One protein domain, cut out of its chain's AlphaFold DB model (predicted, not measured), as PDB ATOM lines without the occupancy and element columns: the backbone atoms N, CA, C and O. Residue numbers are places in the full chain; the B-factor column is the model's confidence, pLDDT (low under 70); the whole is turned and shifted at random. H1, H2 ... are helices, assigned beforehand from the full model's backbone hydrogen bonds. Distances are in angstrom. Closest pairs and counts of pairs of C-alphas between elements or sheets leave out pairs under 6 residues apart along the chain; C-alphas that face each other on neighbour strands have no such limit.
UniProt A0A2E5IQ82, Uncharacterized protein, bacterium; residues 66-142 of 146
ATOM      1  N   ALA A  66      23.107   7.981  51.754       77.00
ATOM      2  CA  ALA A  66      22.571   9.120  52.500       77.00
ATOM      3  C   ALA A  66      23.116   9.225  53.935       77.00
ATOM      4  O   ALA A  66      23.491  10.305  54.386       77.00
ATOM      5  N   VAL A  67      23.196   8.110  54.655       77.75
ATOM      6  CA  VAL A  67      23.718   8.060  56.030       77.75
ATOM      7  C   VAL A  67      25.228   8.292  56.043       77.75
ATOM      8  O   VAL A  67      25.725   9.062  56.863       77.75
ATOM      9  N   MET A  68      25.954   7.665  55.115       81.12
ATOM     10  CA  MET A  68      27.394   7.863  54.943       81.12
ATOM     11  C   MET A  68      27.709   9.340  54.685       81.12
ATOM     12  O   MET A  68      28.539   9.922  55.379       81.12
ATOM     13  N   TRP A  69      26.999   9.968  53.745       84.00
ATOM     14  CA  TRP A  69      27.217  11.370  53.406       84.00
ATOM     15  C   TRP A  69      26.730  12.341  54.483       84.00
ATOM     16  O   TRP A  69      27.376  13.360  54.701       84.00
ATOM     17  N   SER A  70      25.677  12.007  55.235       83.88
ATOM     18  CA  SER A  70      25.257  12.801  56.402       83.88
ATOM     19  C   SER A  70      26.355  12.895  57.461       83.88
ATOM     20  O   SER A  70      26.540  13.951  58.063       83.88
ATOM     21  N   TRP A  71      27.107  11.811  57.670       79.94
ATOM     22  CA  TRP A  71      28.267  11.818  58.561       79.94
ATOM     23  C   TRP A  71      29.481  12.493  57.915       79.94
ATOM     24  O   TRP A  71      30.093  13.363  58.532       79.94
ATOM     25  N   GLY A  72      29.775  12.176  56.649       79.12
ATOM     26  CA  GLY A  72      30.855  12.805  55.883       79.12
ATOM     27  C   GLY A  72      30.759  14.334  55.871       79.12
ATOM     28  O   GLY A  72      31.764  15.012  56.053       79.12
ATOM     29  N   LYS A  73      29.543  14.890  55.788       84.56
ATOM     30  CA  LYS A  73      29.295  16.336  55.882       84.56
ATOM     31  C   LYS A  73      29.849  16.959  57.167       84.56
ATOM     32  O   LYS A  73      30.362  18.074  57.119       84.56
ATOM     33  N   GLN A  74      29.721  16.278  58.307       81.12
ATOM     34  CA  GLN A  74      30.098  16.822  59.621       81.12
ATOM     35  C   GLN A  74      31.611  16.997  59.765       81.12
ATOM     36  O   GLN A  74      32.060  17.867  60.507       81.12
ATOM     37  N   ILE A  75      32.382  16.176  59.051       81.75
ATOM     38  CA  ILE A  75      33.846  16.167  59.095       81.75
ATOM     39  C   ILE A  75      34.486  16.801  57.853       81.75
ATOM     40  O   ILE A  75      35.709  16.884  57.775       81.75
ATOM     41  N   GLU A  76      33.686  17.232  56.874       87.69
ATOM     42  CA  GLU A  76      34.174  17.867  55.653       87.69
ATOM     43  C   GLU A  76      34.384  19.372  55.872       87.69
ATOM     44  O   GLU A  76      33.506  20.102  56.346       87.69
ATOM     45  N   PHE A  77      35.570  19.853  55.507       84.62
ATOM     46  CA  PHE A  77      35.999  21.236  55.708       84.62
ATOM     47  C   PHE A  77      35.889  22.069  54.427       84.62
ATOM     48  O   PHE A  77      35.711  23.286  54.506       84.62
ATOM     49  N   SER A  78      35.932  21.425  53.257       93.56
ATOM     50  CA  SER A  78      35.720  22.069  51.965       93.56
ATOM     51  C   SER A  78      34.261  22.496  51.808       93.56
ATOM     52  O   SER A  78      33.330  21.690  51.895       93.56
ATOM     53  N   SER A  79      34.054  23.788  51.551       91.88
ATOM     54  CA  SER A  79      32.736  24.350  51.245       91.88
ATOM     55  C   SER A  79      32.122  23.714  49.999       91.88
ATOM     56  O   SER A  79      30.933  23.409  50.004       91.88
ATOM     57  N   GLU A  80      32.932  23.456  48.973       93.31
ATOM     58  CA  GLU A  80      32.515  22.804  47.731       93.31
ATOM     59  C   GLU A  80      31.976  21.393  47.998       93.31
ATOM     60  O   GLU A  80      30.858  21.057  47.603       93.31
ATOM     61  N   LYS A  81      32.730  20.586  48.751       90.44
ATOM     62  CA  LYS A  81      32.339  19.209  49.070       90.44
ATOM     63  C   LYS A  81      31.133  19.149  50.003       90.44
ATOM     64  O   LYS A  81      30.246  18.325  49.787       90.44
ATOM     65  N   ARG A  82      31.049  20.038  51.001       93.06
ATOM     66  CA  ARG A  82      29.857  20.149  51.862       93.06
ATOM     67  C   ARG A  82      28.611  20.516  51.064       93.06
ATOM     68  O   ARG A  82      27.579  19.885  51.256       93.06
ATOM     69  N   ASN A  83      28.716  21.480  50.150       94.75
ATOM     70  CA  ASN A  83      27.587  21.907  49.326       94.75
ATOM     71  C   ASN A  83      27.100  20.789  48.388       94.75
ATOM     72  O   ASN A  83      25.897  20.584  48.222       94.75
ATOM     73  N   ALA A  84      28.025  20.020  47.812       93.31
ATOM     74  CA  ALA A  84      27.671  18.864  46.996       93.31
ATOM     75  C   ALA A  84      26.924  17.795  47.813       93.31
ATOM     76  O   ALA A  84      25.900  17.278  47.364       93.31
ATOM     77  N   ILE A  85      27.391  17.507  49.034       90.69
ATOM     78  CA  ILE A  85      26.706  16.590  49.951       90.69
ATOM     79  C   ILE A  85      25.316  17.118  50.321       90.69
ATOM     80  O   ILE A  85      24.349  16.362  50.285       90.69
ATOM     81  N   ASP A  86      25.189  18.408  50.624       93.75
ATOM     82  CA  ASP A  86      23.901  19.028  50.951       93.75
ATOM     83  C   ASP A  86      22.904  18.957  49.803       93.75
ATOM     84  O   ASP A  86      21.734  18.624  50.005       93.75
ATOM     85  N   THR A  87      23.376  19.180  48.582       93.75
ATOM     86  CA  THR A  87      22.564  19.014  47.376       93.75
ATOM     87  C   THR A  87      22.078  17.567  47.253       93.75
ATOM     88  O   THR A  87      20.892  17.314  47.068       93.75
ATOM     89  N   TYR A  88      22.965  16.588  47.438       92.12
ATOM     90  CA  TYR A  88      22.592  15.174  47.394       92.12
ATOM     91  C   TYR A  88      21.592  14.761  48.496       92.12
ATOM     92  O   TYR A  88      20.692  13.947  48.252       92.12
ATOM     93  N   LEU A  89      21.740  15.287  49.714       88.88
ATOM     94  CA  LEU A  89      20.882  14.936  50.850       88.88
ATOM     95  C   LEU A  89      19.522  15.639  50.818       88.88
ATOM     96  O   LEU A  89      18.559  15.084  51.344       88.88
ATOM     97  N   SER A  90      19.441  16.824  50.214       93.38
ATOM     98  CA  SER A  90      18.206  17.616  50.132       93.38
ATOM     99  C   SER A  90      17.264  17.180  49.009       93.38
ATOM    100  O   SER A  90      16.057  17.397  49.112       93.38
ATOM    101  N   LEU A  91      17.783  16.551  47.951       87.00
ATOM    102  CA  LEU A  91      16.964  16.118  46.822       87.00
ATOM    103  C   LEU A  91      16.149  14.851  47.148       87.00
ATOM    104  O   LEU A  91      16.654  13.927  47.798       87.00
ATOM    105  N   PRO A  92      14.899  14.752  46.654       80.75
ATOM    106  CA  PRO A  92      14.118  13.523  46.744       80.75
ATOM    107  C   PRO A  92      14.764  12.406  45.917       80.75
ATOM    108  O   PRO A  92      15.551  12.651  45.006       80.75
ATOM    109  N   ILE A  93      14.436  11.148  46.221       80.81
ATOM    110  CA  ILE A  93      14.925  10.007  45.430       80.81
ATOM    111  C   ILE A  93      14.453  10.168  43.980       80.81
ATOM    112  O   ILE A  93      13.257  10.271  43.721       80.81
ATOM    113  N   GLY A  94      15.398  10.186  43.042       77.19
ATOM    114  CA  GLY A  94      15.113  10.387  41.628       77.19
ATOM    115  C   GLY A  94      16.366  10.705  40.808       77.19
ATOM    116  O   GLY A  94      17.479  10.700  41.345       77.19
ATOM    117  N   PRO A  95      16.199  11.005  39.507       82.00
ATOM    118  CA  PRO A  95      17.314  11.241  38.588       82.00
ATOM    119  C   PRO A  95      18.220  12.404  39.008       82.00
ATOM    120  O   PRO A  95      19.436  12.341  38.844       82.00
ATOM    121  N   GLU A  96      17.646  13.464  39.575       85.31
ATOM    122  CA  GLU A  96      18.404  14.634  40.029       85.31
ATOM    123  C   GLU A  96      19.296  14.297  41.225       85.31
ATOM    124  O   GLU A  96      20.470  14.667  41.254       85.31
ATOM    125  N   ARG A  97      18.775  13.515  42.176       85.94
ATOM    126  CA  ARG A  97      19.558  13.038  43.317       85.94
ATOM    127  C   ARG A  97      20.678  12.096  42.894       85.94
ATOM    128  O   ARG A  97      21.759  12.157  43.471       85.94
ATOM    129  N   GLN A  98      20.446  11.262  41.882       84.75
ATOM    130  CA  GLN A  98      21.481  10.396  41.316       84.75
ATOM    131  C   GLN A  98      22.630  11.218  40.708       84.75
ATOM    132  O   GLN A  98      23.790  10.969  41.025       84.75
ATOM    133  N   LYS A  99      22.321  12.264  39.931       88.38
ATOM    134  CA  LYS A  99      23.340  13.192  39.405       88.38
ATOM    135  C   LYS A  99      24.104  13.904  40.523       88.38
ATOM    136  O   LYS A  99      25.323  14.044  40.452       88.38
ATOM    137  N   ALA A 100      23.404  14.334  41.574       90.38
ATOM    138  CA  ALA A 100      24.045  14.946  42.734       90.38
ATOM    139  C   ALA A 100      24.982  13.961  43.454       90.38
ATOM    140  O   ALA A 100      26.085  14.341  43.833       90.38
ATOM    141  N   TYR A 101      24.590  12.691  43.589       88.25
ATOM    142  CA  TYR A 101      25.440  11.643  44.158       88.25
ATOM    143  C   TYR A 101      26.709  11.410  43.329       88.25
ATOM    144  O   TYR A 101      27.805  11.375  43.883       88.25
ATOM    145  N   GLU A 102      26.587  11.317  42.005       88.75
ATOM    146  CA  GLU A 102      27.725  11.178  41.085       88.75
ATOM    147  C   GLU A 102      28.695  12.360  41.183       88.75
ATOM    148  O   GLU A 102      29.914  12.171  41.183       88.75
ATOM    149  N   ASN A 103      28.170  13.577  41.341       92.12
ATOM    150  CA  ASN A 103      28.991  14.757  41.591       92.12
ATOM    151  C   ASN A 103      29.764  14.642  42.916       92.12
ATOM    152  O   ASN A 103      30.964  14.907  42.960       92.12
ATOM    153  N   VAL A 104      29.109  14.179  43.989       90.56
ATOM    154  CA  VAL A 104      29.793  13.926  45.265       90.56
ATOM    155  C   VAL A 104      30.890  12.870  45.089       90.56
ATOM    156  O   VAL A 104      32.014  13.092  45.523       90.56
ATOM    157  N   LEU A 105      30.624  11.753  44.407       87.31
ATOM    158  CA  LEU A 105      31.652  10.740  44.133       87.31
ATOM    159  C   LEU A 105      32.836  11.325  43.349       87.31
ATOM    160  O   LEU A 105      33.986  11.078  43.711       87.31
ATOM    161  N   THR A 106      32.562  12.153  42.341       89.44
ATOM    162  CA  THR A 106      33.585  12.815  41.516       89.44
ATOM    163  C   THR A 106      34.499  13.706  42.357       89.44
ATOM    164  O   THR A 106      35.720  13.587  42.273       89.44
ATOM    165  N   LEU A 107      33.934  14.541  43.236       89.44
ATOM    166  CA  LEU A 107      34.704  15.428  44.122       89.44
ATOM    167  C   LEU A 107      35.597  14.673  45.119       89.44
ATOM    168  O   LEU A 107      36.570  15.225  45.640       89.44
ATOM    169  N   TYR A 108      35.265  13.418  45.404       84.38
ATOM    170  CA  TYR A 108      36.043  12.541  46.272       84.38
ATOM    171  C   TYR A 108      36.911  11.538  45.496       84.38
ATOM    172  O   TYR A 108      37.561  10.703  46.121       84.38
ATOM    173  N   GLY A 109      36.953  11.619  44.162       81.62
ATOM    174  CA  GLY A 109      37.734  10.706  43.320       81.62
ATOM    175  C   GLY A 109      37.259   9.252  43.395       81.62
ATOM    176  O   GLY A 109      38.058   8.333  43.224       81.62
ATOM    177  N   MET A 110      35.978   9.032  43.693       80.19
ATOM    178  CA  MET A 110      35.384   7.706  43.839       80.19
ATOM    179  C   MET A 110      34.776   7.196  42.525       80.19
ATOM    180  O   MET A 110      34.276   7.985  41.718       80.19
ATOM    181  N   PRO A 111      34.775   5.871  42.292       73.12
ATOM    182  CA  PRO A 111      34.211   5.291  41.079       73.12
ATOM    183  C   PRO A 111      32.689   5.485  41.002       73.12
ATOM    184  O   PRO A 111      31.945   5.089  41.896       73.12
ATOM    185  N   LEU A 112      32.213   6.016  39.870       66.94
ATOM    186  CA  LEU A 112      30.796   6.330  39.620       66.94
ATOM    187  C   LEU A 112      29.874   5.097  39.558       66.94
ATOM    188  O   LEU A 112      28.678   5.205  39.798       66.94
ATOM    189  N   LYS A 113      30.422   3.914  39.245       60.72
ATOM    190  CA  LYS A 113      29.664   2.657  39.076       60.72
ATOM    191  C   LYS A 113      29.503   1.843  40.364       60.72
ATOM    192  O   LYS A 113      29.244   0.642  40.303       60.72
ATOM    193  N   GLN A 114      29.676   2.453  41.534       54.47
ATOM    194  CA  GLN A 114      29.481   1.739  42.790       54.47
ATOM    195  C   GLN A 114      27.983   1.617  43.115       54.47
ATOM    196  O   GLN A 114      27.411   2.455  43.810       54.47
ATOM    197  N   GLU A 115      27.344   0.554  42.611       49.03
ATOM    198  CA  GLU A 115      26.027   0.112  43.087       49.03
ATOM    199  C   GLU A 115      26.185  -0.431  44.516       49.03
ATOM    200  O   GLU A 115      26.614  -1.563  44.733       49.03
ATOM    201  N   PHE A 116      25.886   0.398  45.517       50.34
ATOM    202  CA  PHE A 116      25.906  -0.019  46.916       50.34
ATOM    203  C   PHE A 116      24.536  -0.606  47.279       50.34
ATOM    204  O   PHE A 116      23.633   0.113  47.698       50.34
ATOM    205  N   ILE A 117      24.364  -1.910  47.061       48.12
ATOM    206  CA  ILE A 117      23.152  -2.641  47.456       48.12
ATOM    207  C   ILE A 117      23.411  -3.266  48.831       48.12
ATOM    208  O   ILE A 117      24.360  -4.038  48.990       48.12
ATOM    209  N   PHE A 118      22.589  -2.934  49.829       48.22
ATOM    210  CA  PHE A 118      22.694  -3.565  51.145       48.22
ATOM    211  C   PHE A 118      22.182  -5.007  51.076       48.22
ATOM    212  O   PHE A 118      21.113  -5.245  50.511       48.22
ATOM    213  N   PRO A 119      22.888  -5.978  51.678       46.31
ATOM    214  CA  PRO A 119      22.376  -7.339  51.840       46.31
ATOM    215  C   PRO A 119      21.035  -7.389  52.589       46.31
ATOM    216  O   PRO A 119      20.266  -8.334  52.445       46.31
ATOM    217  N   GLU A 120      20.750  -6.388  53.417       46.12
ATOM    218  CA  GLU A 120      19.474  -6.222  54.111       46.12
ATOM    219  C   GLU A 120      18.368  -5.725  53.167       46.12
ATOM    220  O   GLU A 120      17.222  -6.152  53.298       46.12
ATOM    221  N   ASP A 121      18.703  -4.904  52.167       45.69
ATOM    222  CA  ASP A 121      17.751  -4.414  51.162       45.69
ATOM    223  C   ASP A 121      17.378  -5.515  50.160       45.69
ATOM    224  O   ASP A 121      16.224  -5.595  49.744       45.69
ATOM    225  N   THR A 122      18.301  -6.432  49.839       52.41
ATOM    226  CA  THR A 122      17.973  -7.626  49.034       52.41
ATOM    227  C   THR A 122      17.082  -8.611  49.787       52.41
ATOM    228  O   THR A 122      16.280  -9.304  49.165       52.41
ATOM    229  N   LYS A 123      17.175  -8.657  51.123       55.16
ATOM    230  CA  LYS A 123      16.276  -9.455  51.975       55.16
ATOM    231  C   LYS A 123      14.909  -8.800  52.164       55.16
ATOM    232  O   LYS A 123      13.915  -9.511  52.259       55.16
ATOM    233  N   THR A 124      14.864  -7.471  52.231       49.03
ATOM    234  CA  THR A 124      13.628  -6.705  52.463       49.03
ATOM    235  C   THR A 124      12.818  -6.525  51.177       49.03
ATOM    236  O   THR A 124      11.591  -6.559  51.217       49.03
ATOM    237  N   TYR A 125      13.489  -6.403  50.027       51.75
ATOM    238  CA  TYR A 125      12.859  -6.221  48.716       51.75
ATOM    239  C   TYR A 125      13.396  -7.220  47.676       51.75
ATOM    240  O   TYR A 125      13.978  -6.821  46.663       51.75
ATOM    241  N   PRO A 126      13.194  -8.530  47.887       53.31
ATOM    242  CA  PRO A 126      13.761  -9.572  47.031       53.31
ATOM    243  C   PRO A 126      13.290  -9.477  45.574       53.31
ATOM    244  O   PRO A 126      14.042  -9.818  44.665       53.31
ATOM    245  N   ASP A 127      12.083  -8.968  45.319       59.56
ATOM    246  CA  ASP A 127      11.549  -8.842  43.958       59.56
ATOM    247  C   ASP A 127      12.131  -7.655  43.172       59.56
ATOM    248  O   ASP A 127      12.140  -7.694  41.945       59.56
ATOM    249  N   LEU A 128      12.680  -6.635  43.848       50.16
ATOM    250  CA  LEU A 128      13.358  -5.499  43.198       50.16
ATOM    251  C   LEU A 128      14.808  -5.819  42.811       50.16
ATOM    252  O   LEU A 128      15.371  -5.173  41.928       50.16
ATOM    253  N   TYR A 129      15.410  -6.814  43.467       51.84
ATOM    254  CA  TYR A 129      16.814  -7.202  43.281       51.84
ATOM    255  C   TYR A 129      16.990  -8.644  42.788       51.84
ATOM    256  O   TYR A 129      18.119  -9.127  42.654       51.84
ATOM    257  N   LYS A 130      15.888  -9.326  42.459       44.66
ATOM    258  CA  LYS A 130      15.882 -10.626  41.782       44.66
ATOM    259  C   LYS A 130      16.659 -10.516  40.468       44.66
ATOM    260  O   LYS A 130      16.326  -9.706  39.610       44.66
ATOM    261  N   GLY A 131      17.711 -11.319  40.318       53.50
ATOM    262  CA  GLY A 131      18.571 -11.307  39.127       53.50
ATOM    263  C   GLY A 131      19.762 -10.343  39.178       53.50
ATOM    264  O   GLY A 131      20.574 -10.356  38.259       53.50
ATOM    265  N   LYS A 132      19.936  -9.566  40.259       51.16
ATOM    266  CA  LYS A 132      21.210  -8.886  40.581       51.16
ATOM    267  C   LYS A 132      22.092  -9.704  41.528       51.16
ATOM    268  O   LYS A 132      23.013  -9.179  42.158       51.16
ATOM    269  N   GLU A 133      21.823 -11.003  41.636       49.62
ATOM    270  CA  GLU A 133      22.685 -11.926  42.360       49.62
ATOM    271  C   GLU A 133      24.020 -12.068  41.623       49.62
ATOM    272  O   GLU A 133      24.183 -12.874  40.718       49.62
ATOM    273  N   LYS A 134      24.983 -11.279  42.103       49.03
ATOM    274  CA  LYS A 134      26.425 -11.499  42.000       49.03
ATOM    275  C   LYS A 134      26.994 -11.415  40.579       49.03
ATOM    276  O   LYS A 134      27.340 -12.430  39.991       49.03
ATOM    277  N   LEU A 135      27.338 -10.196  40.147       46.12
ATOM    278  CA  LEU A 135      28.661 -10.069  39.528       46.12
ATOM    279  C   LEU A 135      29.675 -10.331  40.644       46.12
ATOM    280  O   LEU A 135      29.927  -9.478  41.501       46.12
ATOM    281  N   THR A 136      30.195 -11.551  40.694       52.09
ATOM    282  CA  THR A 136      31.366 -11.870  41.507       52.09
ATOM    283  C   THR A 136      32.528 -10.974  41.074       52.09
ATOM    284  O   THR A 136      32.571 -10.472  39.950       52.09
ATOM    285  N   LYS A 137      33.485 -10.734  41.983       49.50
ATOM    286  CA  LYS A 137      34.665  -9.883  41.729       49.50
ATOM    287  C   LYS A 137      35.408 -10.241  40.429       49.50
ATOM    288  O   LYS A 137      36.062  -9.374  39.854       49.50
ATOM    289  N   ASP A 138      35.267 -11.477  39.959       47.12
ATOM    290  CA  ASP A 138      35.860 -11.985  38.722       47.12
ATOM    291  C   ASP A 138      35.232 -11.391  37.447       47.12
ATOM    292  O   ASP A 138      35.930 -11.179  36.459       47.12
ATOM    293  N   GLU A 139      33.953 -11.010  37.470       46.41
ATOM    294  CA  GLU A 139      33.259 -10.465  36.295       46.41
ATOM    295  C   GLU A 139      33.473  -8.946  36.130       46.41
ATOM    296  O   GLU A 139      33.406  -8.411  35.023       46.41
ATOM    297  N   GLN A 140      33.833  -8.241  37.213       50.31
ATOM    298  CA  GLN A 140      34.251  -6.831  37.147       50.31
ATOM    299  C   GLN A 140      35.650  -6.645  36.542       50.31
ATOM    300  O   GLN A 140      35.901  -5.607  35.930       50.31
ATOM    301  N   ARG A 141      36.553  -7.632  36.662       49.34
ATOM    302  CA  ARG A 141      37.885  -7.560  36.033       49.34
ATOM    303  C   ARG A 141      37.837  -7.697  34.511       49.34
ATOM    304  O   ARG A 141      38.688  -7.128  33.842       49.34
ATOM    305  N   ASN A 142      36.828  -8.374  33.963       45.81
ATOM    306  CA  ASN A 142      36.771  -8.702  32.535       45.81
ATOM    307  C   ASN A 142      36.095  -7.633  31.650       45.81
ATOM    308  O   ASN A 142      35.891  -7.857  30.465       45.81
TER     309      ASN A 142
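What this domain is: This is residues 66 to 142 of the 146 residues of an uncharacterized protein of bacterium (UniProt A0A2E5IQ82). What shape do these coordinates make? Three helices, H1, H2 and H3, fold back and forth as two hairpins in a row along the chain, with H2 packing on both others; from there a long link leads away to a loose tail with three short helices, H4, H5 and H6. Residues 123 to 128 and 134 to 142 of that tail stick out. How large is it, and of what class? The 77 printed residues hold six named helices, H1 to H6 in order along the chain, and no named strand, so the class is all helix, with 50 residues in named elements. The whole is loose, with a radius of gyration of the C-alphas of 14.7 A and spans of 40 by 29 by 22 A.

Where its parts are: Where do the first three helices lie? H1 is residues 66 to 75, 14.8 A long, and begins at C-alpha 66 at (22.571, 9.120, 52.500). H2 is residues 79 to 90, 16.1 A long, and H3 is residues 95 to 107, 18.7 A long, ending at C-alpha 107 at (34.704, 15.428, 44.122). Which helices follow? H4 is residues 119 to 124, H5 is residues 126 to 129, and H6 is residues 137 to 141, ending at C-alpha 141 at (37.885, -7.560, 36.033).

How they stand to each other: How do H1, H2 and H3 stand? H1 and H2 form a helical hairpin: they touch, with the closest C-alphas, those of Lys 73 and Arg 82, 5.6 A apart, and run opposite ways at a shallow tilt of 27 degrees. H2 and H3 form another: they touch, with the closest C-alphas, those of Tyr 88 and Ala 100, 4.9 A apart, and run opposite ways at a shallow tilt of 25 degrees. H1 and H3 are apart. What of the short helices? H4 and H5 are close but not clearly touching, with the closest C-alphas, those of Thr 122 and Tyr 129, 5.9 A apart. H6 touches no helix. What do the backbones show? In H2, H3 and H4 every O i to N i+4 pair is within hydrogen-bond range, in H1 4 of 6 are, and H5 is too short for such a pair. In H6 0 of 1 are, and 0 of 2 O i to N i+3 pairs.

The domain as a whole: How far does it reach? The two C-alphas farthest apart, those of Phe 77 and Asp 127, are 40.5 A apart. Is there a cut, and which link is long? The printed part has no cut, and the link from H3 to H4, 11 residues, is long. Where is confidence low? The mean pLDDT of the printed part is 72.0, and residues 112 to 142 are under 70.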